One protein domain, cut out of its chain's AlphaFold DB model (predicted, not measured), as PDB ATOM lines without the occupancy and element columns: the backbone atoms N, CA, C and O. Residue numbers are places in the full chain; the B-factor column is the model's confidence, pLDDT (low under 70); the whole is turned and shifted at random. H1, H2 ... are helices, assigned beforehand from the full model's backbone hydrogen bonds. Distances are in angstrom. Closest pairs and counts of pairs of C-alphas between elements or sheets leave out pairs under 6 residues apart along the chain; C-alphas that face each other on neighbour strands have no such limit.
ATOM      1  N   GLU A   2     -20.673  40.812 -28.403       97.50
ATOM      2  CA  GLU A   2     -21.670  40.052 -27.635       97.50
ATOM      3  C   GLU A   2     -22.434  40.865 -26.578       97.50
ATOM      4  O   GLU A   2     -23.654  40.768 -26.524       97.50
ATOM      5  N   ALA A   3     -21.781  41.777 -25.845       95.31
ATOM      6  CA  ALA A   3     -22.482  42.678 -24.919       95.31
ATOM      7  C   ALA A   3     -23.556  43.556 -25.604       95.31
ATOM      8  O   ALA A   3     -24.642  43.750 -25.067       95.31
ATOM      9  N   LEU A   4     -23.298  44.043 -26.827       96.69
ATOM     10  CA  LEU A   4     -24.272  44.837 -27.591       96.69
ATOM     11  C   LEU A   4     -25.441  43.978 -28.078       96.69
ATOM     12  O   LEU A   4     -26.583  44.429 -28.077       96.69
ATOM     13  N   LYS A   5     -25.165  42.731 -28.474       98.38
ATOM     14  CA  LYS A   5     -26.195  41.762 -28.867       98.38
ATOM     15  C   LYS A   5     -27.096  41.411 -27.688       98.38
ATOM     16  O   LYS A   5     -28.314  41.486 -27.819       98.38
ATOM     17  N   ALA A   6     -26.504  41.107 -26.532       97.50
ATOM     18  CA  ALA A   6     -27.234  40.849 -25.296       97.50
ATOM     19  C   ALA A   6     -28.124  42.045 -24.918       97.50
ATOM     20  O   ALA A   6     -29.320  41.870 -24.682       97.50
ATOM     21  N   GLN A   7     -27.587  43.268 -24.981       96.06
ATOM     22  CA  GLN A   7     -28.355  44.488 -24.730       96.06
ATOM     23  C   GLN A   7     -29.514  44.675 -25.722       96.06
ATOM     24  O   GLN A   7     -30.614  45.047 -25.312       96.06
ATOM     25  N   ALA A   8     -29.305  44.410 -27.017       96.50
ATOM     26  CA  ALA A   8     -30.355  44.512 -28.032       96.50
ATOM     27  C   ALA A   8     -31.501  43.515 -27.778       96.50
ATOM     28  O   ALA A   8     -32.674  43.875 -27.891       96.50
ATOM     29  N   ILE A   9     -31.171  42.281 -27.386       98.38
ATOM     30  CA  ILE A   9     -32.147  41.244 -27.023       98.38
ATOM     31  C   ILE A   9     -32.904  41.640 -25.747       98.38
ATOM     32  O   ILE A   9     -34.134  41.542 -25.714       98.38
ATOM     33  N   ALA A  10     -32.207  42.131 -24.717       97.00
ATOM     34  CA  ALA A  10     -32.820  42.583 -23.468       97.00
ATOM     35  C   ALA A  10     -33.779  43.759 -23.686       97.00
ATOM     36  O   ALA A  10     -34.947  43.673 -23.310       97.00
ATOM     37  N   ALA A  11     -33.335  44.805 -24.387       94.75
ATOM     38  CA  ALA A  11     -34.167  45.964 -24.699       94.75
ATOM     39  C   ALA A  11     -35.427  45.575 -25.494       94.75
ATOM     40  O   ALA A  11     -36.524  46.040 -25.183       94.75
ATOM     41  N   ARG A  12     -35.298  44.672 -26.479       95.81
ATOM     42  CA  ARG A  12     -36.439  44.165 -27.258       95.81
ATOM     43  C   ARG A  12     -37.422  43.376 -26.395       95.81
ATOM     44  O   ARG A  12     -38.627  43.582 -26.507       95.81
ATOM     45  N   SER A  13     -36.911  42.506 -25.525       97.38
ATOM     46  CA  SER A  13     -37.731  41.696 -24.613       97.38
ATOM     47  C   SER A  13     -38.512  42.584 -23.643       97.38
ATOM     48  O   SER A  13     -39.729  42.442 -23.524       97.38
ATOM     49  N   TYR A  14     -37.836  43.566 -23.034       95.12
ATOM     50  CA  TYR A  14     -38.465  44.549 -22.155       95.12
ATOM     51  C   TYR A  14     -39.559  45.337 -22.881       95.12
ATOM     52  O   TYR A  14     -40.675  45.418 -22.376       95.12
ATOM     53  N   ALA A  15     -39.272  45.873 -24.072       93.94
ATOM     54  CA  ALA A  15     -40.237  46.661 -24.834       93.94
ATOM     55  C   ALA A  15     -41.500  45.854 -25.173       93.94
ATOM     56  O   ALA A  15     -42.609  46.341 -24.962       93.94
ATOM     57  N   LEU A  16     -41.351  44.611 -25.639       95.75
ATOM     58  CA  LEU A  16     -42.491  43.743 -25.953       95.75
ATOM     59  C   LEU A  16     -43.290  43.364 -24.705       95.75
ATOM     60  O   LEU A  16     -44.516  43.419 -24.731       95.75
ATOM     61  N   SER A  17     -42.617  43.028 -23.604       95.44
ATOM     62  CA  SER A  17     -43.282  42.713 -22.337       95.44
ATOM     63  C   SER A  17     -44.036  43.926 -21.774       95.44
ATOM     64  O   SER A  17     -45.190  43.812 -21.369       95.44
ATOM     65  N   TYR A  18     -43.416  45.110 -21.796       93.88
ATOM     66  CA  TYR A  18     -43.992  46.345 -21.258       93.88
ATOM     67  C   TYR A  18     -45.208  46.820 -22.058       93.88
ATOM     68  O   TYR A  18     -46.203  47.252 -21.484       93.88
ATOM     69  N   THR A  19     -45.140  46.731 -23.386       94.81
ATOM     70  CA  THR A  19     -46.186  47.231 -24.290       94.81
ATOM     71  C   THR A  19     -47.286  46.213 -24.574       94.81
ATOM     72  O   THR A  19     -48.121  46.469 -25.434       94.81
ATOM     73  N   ASN A  20     -47.291  45.054 -23.905       94.44
ATOM     74  CA  ASN A  20     -48.170  43.934 -24.244       94.44
ATOM     75  C   ASN A  20     -48.113  43.609 -25.752       94.44
ATOM     76  O   ASN A  20     -49.101  43.705 -26.477       94.44
ATOM     77  N   ASN A  21     -46.907  43.297 -26.231       92.69
ATOM     78  CA  ASN A  21     -46.614  42.983 -27.628       92.69
ATOM     79  C   ASN A  21     -47.020  44.099 -28.616       92.69
ATOM     80  O   ASN A  21     -47.530  43.828 -29.701       92.69
ATOM     81  N   GLY A  22     -46.803  45.363 -28.237       93.06
ATOM     82  CA  GLY A  22     -47.110  46.533 -29.066       93.06
ATOM     83  C   GLY A  22     -48.556  47.034 -28.992       93.06
ATOM     84  O   GLY A  22     -48.891  47.981 -29.697       93.06
ATOM     85  N   ALA A  23     -49.405  46.449 -28.140       95.81
ATOM     86  CA  ALA A  23     -50.760  46.954 -27.894       95.81
ATOM     87  C   ALA A  23     -50.782  48.277 -27.099       95.81
ATOM     88  O   ALA A  23     -51.780  48.994 -27.117       95.81
ATOM     89  N   GLY A  24     -49.693  48.598 -26.395       93.31
ATOM     90  CA  GLY A  24     -49.500  49.832 -25.638       93.31
ATOM     91  C   GLY A  24     -48.221  50.580 -26.019       93.31
ATOM     92  O   GLY A  24     -47.485  50.194 -26.925       93.31
ATOM     93  N   SER A  25     -47.938  51.660 -25.292       90.19
ATOM     94  CA  SER A  25     -46.735  52.480 -25.457       90.19
ATOM     95  C   SER A  25     -45.812  52.388 -24.238       90.19
ATOM     96  O   SER A  25     -46.211  51.957 -23.157       90.19
ATOM     97  N   ILE A  26     -44.550  52.775 -24.424       88.00
ATOM     98  CA  ILE A  26     -43.537  52.868 -23.369       88.00
ATOM     99  C   ILE A  26     -43.100  54.325 -23.225       88.00
ATOM    100  O   ILE A  26     -42.894  55.017 -24.225       88.00
ATOM    101  N   CYS A  27     -42.959  54.801 -21.988       85.69
ATOM    102  CA  CYS A  27     -42.462  56.149 -21.748       85.69
ATOM    103  C   CYS A  27     -40.954  56.247 -22.025       85.69
ATOM    104  O   CYS A  27     -40.201  55.307 -21.784       85.69
ATOM    105  N   THR A  28     -40.498  57.400 -22.511       85.06
ATOM    106  CA  THR A  28     -39.089  57.636 -22.874       85.06
ATOM    107  C   THR A  28     -38.270  58.268 -21.741       85.06
ATOM    108  O   THR A  28     -37.178  58.789 -21.973       85.06
ATOM    109  N   THR A  29     -38.798  58.249 -20.514       83.88
ATOM    110  CA  THR A  29     -38.183  58.838 -19.318       83.88
ATOM    111  C   THR A  29     -37.513  57.770 -18.452       83.88
ATOM    112  O   THR A  29     -37.643  56.570 -18.691       83.88
ATOM    113  N   GLN A  30     -36.825  58.208 -17.393       78.44
ATOM    114  CA  GLN A  30     -36.233  57.319 -16.384       78.44
ATOM    115  C   GLN A  30     -37.272  56.464 -15.636       78.44
ATOM    116  O   GLN A  30     -36.892  55.498 -14.986       78.44
ATOM    117  N   SER A  31     -38.568  56.784 -15.739       79.88
ATOM    118  CA  SER A  31     -39.648  55.978 -15.156       79.88
ATOM    119  C   SER A  31     -39.906  54.671 -15.914       79.88
ATOM    120  O   SER A  31     -40.471  53.749 -15.335       79.88
ATOM    121  N   CYS A  32     -39.511  54.581 -17.192       80.88
ATOM    122  CA  CYS A  32     -39.570  53.339 -17.968       80.88
ATOM    123  C   CYS A  32     -38.189  53.036 -18.545       80.88
ATOM    124  O   CYS A  32     -37.408  52.315 -17.933       80.88
ATOM    125  N   GLN A  33     -37.874  53.611 -19.707       80.50
ATOM    126  CA  GLN A  33     -36.563  53.495 -20.315       80.50
ATOM    127  C   GLN A  33     -36.237  54.761 -21.094       80.50
ATOM    128  O   GLN A  33     -36.987  55.184 -21.974       80.50
ATOM    129  N   VAL A  34     -35.072  55.339 -20.810       81.81
ATOM    130  CA  VAL A  34     -34.598  56.512 -21.545       81.81
ATOM    131  C   VAL A  34     -34.358  56.130 -23.005       81.81
ATOM    132  O   VAL A  34     -33.560  55.238 -23.303       81.81
ATOM    133  N   PHE A  35     -35.032  56.833 -23.912       82.75
ATOM    134  CA  PHE A  35     -34.877  56.674 -25.354       82.75
ATOM    135  C   PHE A  35     -34.372  57.974 -25.974       82.75
ATOM    136  O   PHE A  35     -34.836  59.062 -25.636       82.75
ATOM    137  N   LYS A  36     -33.425  57.844 -26.903       80.50
ATOM    138  CA  LYS A  36     -32.909  58.950 -27.706       80.50
ATOM    139  C   LYS A  36     -33.216  58.675 -29.182       80.50
ATOM    140  O   LYS A  36     -32.885  57.580 -29.638       80.50
ATOM    141  N   PRO A  37     -33.830  59.623 -29.912       80.38
ATOM    142  CA  PRO A  37     -34.318  59.384 -31.268       80.38
ATOM    143  C   PRO A  37     -33.201  59.311 -32.312       80.38
ATOM    144  O   PRO A  37     -33.448  58.833 -33.417       80.38
ATOM    145  N   GLU A  38     -31.985  59.773 -32.001       84.69
ATOM    146  CA  GLU A  38     -30.907  59.785 -32.988       84.69
ATOM    147  C   GLU A  38     -30.474  58.352 -33.337       84.69
ATOM    148  O   GLU A  38     -30.067  57.607 -32.430       84.69
ATOM    149  N   PRO A  39     -30.481  57.978 -34.632       78.81
ATOM    150  CA  PRO A  39     -30.032  56.668 -35.073       78.81
ATOM    151  C   PRO A  39     -28.622  56.371 -34.566       78.81
ATOM    152  O   PRO A  39     -27.696  57.173 -34.705       78.81
ATOM    153  N   LYS A  40     -28.456  55.197 -33.959       83.06
ATOM    154  CA  LYS A  40     -27.149  54.685 -33.547       83.06
ATOM    155  C   LYS A  40     -26.656  53.738 -34.637       83.06
ATOM    156  O   LYS A  40     -27.227  52.667 -34.803       83.06
ATOM    157  N   GLY A  41     -25.623  54.141 -35.374       90.44
ATOM    158  CA  GLY A  41     -25.008  53.321 -36.422       90.44
ATOM    159  C   GLY A  41     -23.905  52.385 -35.910       90.44
ATOM    160  O   GLY A  41     -23.706  52.193 -34.706       90.44
ATOM    161  N   GLY A  42     -23.143  51.822 -36.849       94.94
ATOM    162  CA  GLY A  42     -21.942  51.034 -36.564       94.94
ATOM    163  C   GLY A  42     -22.243  49.731 -35.821       94.94
ATOM    164  O   GLY A  42     -23.196  49.022 -36.134       94.94
ATOM    165  N   ARG A  43     -21.429  49.404 -34.806       95.94
ATOM    166  CA  ARG A  43     -21.554  48.135 -34.060       95.94
ATOM    167  C   ARG A  43     -22.905  47.973 -33.356       95.94
ATOM    168  O   ARG A  43     -23.318  46.843 -33.122       95.94
ATOM    169  N   TRP A  44     -23.574  49.076 -33.009       93.25
ATOM    170  CA  TRP A  44     -24.903  49.031 -32.398       93.25
ATOM    171  C   TRP A  44     -25.951  48.527 -33.391       93.25
ATOM    172  O   TRP A  44     -26.642  47.548 -33.121       93.25
ATOM    173  N   GLU A  45     -26.019  49.153 -34.566       95.00
ATOM    174  CA  GLU A  45     -26.906  48.738 -35.655       95.00
ATOM    175  C   GLU A  45     -26.623  47.297 -36.093       95.00
ATOM    176  O   GLU A  45     -27.547  46.496 -36.235       95.00
ATOM    177  N   GLN A  46     -25.344  46.934 -36.213       97.25
ATOM    178  CA  GLN A  46     -24.935  45.565 -36.509       97.25
ATOM    179  C   GLN A  46     -25.488  44.570 -35.474       97.25
ATOM    180  O   GLN A  46     -26.091  43.569 -35.854       97.25
ATOM    181  N   ALA A  47     -25.356  44.852 -34.174       97.81
ATOM    182  CA  ALA A  47     -25.873  43.980 -33.119       97.81
ATOM    183  C   ALA A  47     -27.407  43.844 -33.153       97.81
ATOM    184  O   ALA A  47     -27.936  42.753 -32.931       97.81
ATOM    185  N   VAL A  48     -28.128  44.928 -33.458       96.62
ATOM    186  CA  VAL A  48     -29.592  44.908 -33.614       96.62
ATOM    187  C   VAL A  48     -30.005  44.033 -34.798       96.62
ATOM    188  O   VAL A  48     -30.919  43.218 -34.654       96.62
ATOM    189  N   ASN A  49     -29.325  44.174 -35.938       97.19
ATOM    190  CA  ASN A  49     -29.614  43.416 -37.154       97.19
ATOM    191  C   ASN A  49     -29.267  41.929 -37.004       97.19
ATOM    192  O   ASN A  49     -30.071  41.076 -37.371       97.19
ATOM    193  N   GLU A  50     -28.118  41.608 -36.409       98.19
ATOM    194  CA  GLU A  50     -27.690  40.223 -36.173       98.19
ATOM    195  C   GLU A  50     -28.571  39.486 -35.149       98.19
ATOM    196  O   GLU A  50     -28.644  38.263 -35.176       98.19
ATOM    197  N   THR A  51     -29.272  40.211 -34.272       98.44
ATOM    198  CA  THR A  51     -30.209  39.644 -33.279       98.44
ATOM    199  C   THR A  51     -31.672  39.916 -33.627       98.44
ATOM    200  O   THR A  51     -32.541  39.939 -32.747       98.44
ATOM    201  N   LYS A  52     -31.976  40.187 -34.902       97.94
ATOM    202  CA  LYS A  52     -33.330  40.536 -35.338       97.94
ATOM    203  C   LYS A  52     -34.325  39.442 -34.938       97.94
ATOM    204  O   LYS A  52     -34.167  38.276 -35.278       97.94
ATOM    205  N   GLY A  53     -35.369  39.845 -34.213       96.25
ATOM    206  CA  GLY A  53     -36.432  38.951 -33.741       96.25
ATOM    207  C   GLY A  53     -36.082  38.120 -32.503       96.25
ATOM    208  O   GLY A  53     -36.958  37.440 -31.982       96.25
ATOM    209  N   TRP A  54     -34.850  38.187 -31.993       98.38
ATOM    210  CA  TRP A  54     -34.466  37.436 -30.799       98.38
ATOM    211  C   TRP A  54     -34.963  38.130 -29.535       98.38
ATOM    212  O   TRP A  54     -34.783  39.341 -29.361       98.38
ATOM    213  N   VAL A  55     -35.572  37.346 -28.651       98.12
ATOM    214  CA  VAL A  55     -36.136  37.782 -27.371       98.12
ATOM    215  C   VAL A  55     -35.894  36.713 -26.308       98.12
ATOM    216  O   VAL A  55     -35.787  35.529 -26.621       98.12
ATOM    217  N   MET A  56     -35.826  37.130 -25.049       98.06
ATOM    218  CA  MET A  56     -35.840  36.239 -23.894       98.06
ATOM    219  C   MET A  56     -37.286  35.882 -23.547       98.06
ATOM    220  O   MET A  56     -38.125  36.772 -23.403       98.06
ATOM    221  N   VAL A  57     -37.570  34.588 -23.399       97.25
ATOM    222  CA  VAL A  57     -38.925  34.057 -23.179       97.25
ATOM    223  C   VAL A  57     -38.957  33.200 -21.920       97.25
ATOM    224  O   VAL A  57     -38.060  32.395 -21.690       97.25
ATOM    225  N   SER A  58     -40.023  33.342 -21.136       96.12
ATOM    226  CA  SER A  58     -40.372  32.436 -20.040       96.12
ATOM    227  C   SER A  58     -41.876  32.184 -20.072       96.12
ATOM    228  O   SER A  58     -42.656  33.104 -20.313       96.12
ATOM    229  N   GLY A  59     -42.302  30.928 -19.909       93.50
ATOM    230  CA  GLY A  59     -43.727  30.567 -19.979       93.50
ATOM    231  C   GLY A  59     -44.398  30.933 -21.311       93.50
ATOM    232  O   GLY A  59     -45.569  31.295 -21.332       93.50
ATOM    233  N   GLY A  60     -43.647  30.915 -22.418       93.94
ATOM    234  CA  GLY A  60     -44.151  31.267 -23.750       93.94
ATOM    235  C   GLY A  60     -44.315  32.770 -24.020       93.94
ATOM    236  O   GLY A  60     -44.688  33.130 -25.132       93.94
ATOM    237  N   SER A  61     -44.001  33.645 -23.057       95.25
ATOM    238  CA  SER A  61     -44.108  35.104 -23.208       95.25
ATOM    239  C   SER A  61     -42.750  35.812 -23.068       95.25
ATOM    240  O   SER A  61     -41.906  35.354 -22.290       95.25
ATOM    241  N   PRO A  62     -42.510  36.934 -23.781       97.06
ATOM    242  CA  PRO A  62     -41.321  37.757 -23.574       97.06
ATOM    243  C   PRO A  62     -41.204  38.235 -22.123       97.06
ATOM    244  O   PRO A  62     -42.169  38.743 -21.543       97.06
ATOM    245  N   VAL A  63     -40.014  38.104 -21.541       97.00
ATOM    246  CA  VAL A  63     -39.773  38.530 -20.157       97.00
ATOM    247  C   VAL A  63     -39.577  40.041 -20.066       97.00
ATOM    248  O   VAL A  63     -39.003  40.669 -20.963       97.00
ATOM    249  N   LYS A  64     -39.979  40.629 -18.935       94.69
ATOM    250  CA  LYS A  64     -39.601  42.004 -18.593       94.69
ATOM    251  C   LYS A  64     -38.123  42.012 -18.193       94.69
ATOM    252  O   LYS A  64     -37.778  41.798 -17.038       94.69
ATOM    253  N   ALA A  65     -37.254  42.163 -19.188       95.25
ATOM    254  CA  ALA A  65     -35.807  42.056 -19.040       95.25
ATOM    255  C   ALA A  65     -35.201  43.338 -18.456       95.25
ATOM    256  O   ALA A  65     -34.821  44.246 -19.196       95.25
ATOM    257  N   TRP A  66     -35.137  43.427 -17.129       92.81
ATOM    258  CA  TRP A  66     -34.455  44.526 -16.449       92.81
ATOM    259  C   TRP A  66     -32.937  44.425 -16.610       92.81
ATOM    260  O   TRP A  66     -32.375  43.333 -16.615       92.81
ATOM    261  N   TYR A  67     -32.280  45.575 -16.729       91.75
ATOM    262  CA  TYR A  67     -30.827  45.691 -16.797       91.75
ATOM    263  C   TYR A  67     -30.377  47.001 -16.149       91.75
ATOM    264  O   TYR A  67     -31.154  47.950 -16.028       91.75
ATOM    265  N   SER A  68     -29.111  47.061 -15.749       89.75
ATOM    266  CA  SER A  68     -28.472  48.250 -15.186       89.75
ATOM    267  C   SER A  68     -27.088  48.449 -15.809       89.75
ATOM    268  O   SER A  68     -26.562  47.566 -16.483       89.75
TER     269      SER A  68
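This is residues 2 to 68 of the 250 residues of the protein "SpoIID domain-containing protein" of uncultured bacterium (UniProt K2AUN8). Little regular structure is present: one long helix, H1, has a shorter helix, H2, set steeply against its first half, and two long unnamed stretches make up much of the rest. Residues 19 to 42 swing out in a wide loop from the end of H1 to H2, and residues 51 to 68 lead away from the end of H2, fold back on themselves where residues 57 to 58 pair with residues 61 to 62, and end in a tail that leads away from H1 to Ser 68. The printed part has 67 residues with two named helices, H1 then H2, and no named strand; the class is all helix, with 25 residues in named elements. It is compact, radius of gyration of the C-alphas 12.0 A, spanning 32 by 26 by 23 A.

H1, residues 2 to 18, touches H2, residues 43 to 50, with residues 2 to 9 alone. Their closest C-alphas, of Lys 5 and Ala 47, are 4.8 A apart. They run the same way at a steep tilt of 64 degrees. In H1 and H2 every O i to N i+4 pair is within hydrogen-bond range. Residues 57 to 58 pair with residues 61 to 62, antiparallel.

H1 begins at C-alpha 2, (-21.670, 40.052, -27.635), and is 24.1 A long. H2 is 10.2 A long and ends at C-alpha 50, (-27.690, 40.223, -36.173).

The C-alphas farthest apart, of Glu 38 and Gly 59, are 34.5 A apart. The link from H1 to H2 is long, 24 residues. The printed part has no cut, and no printed residue is under 70 in pLDDT.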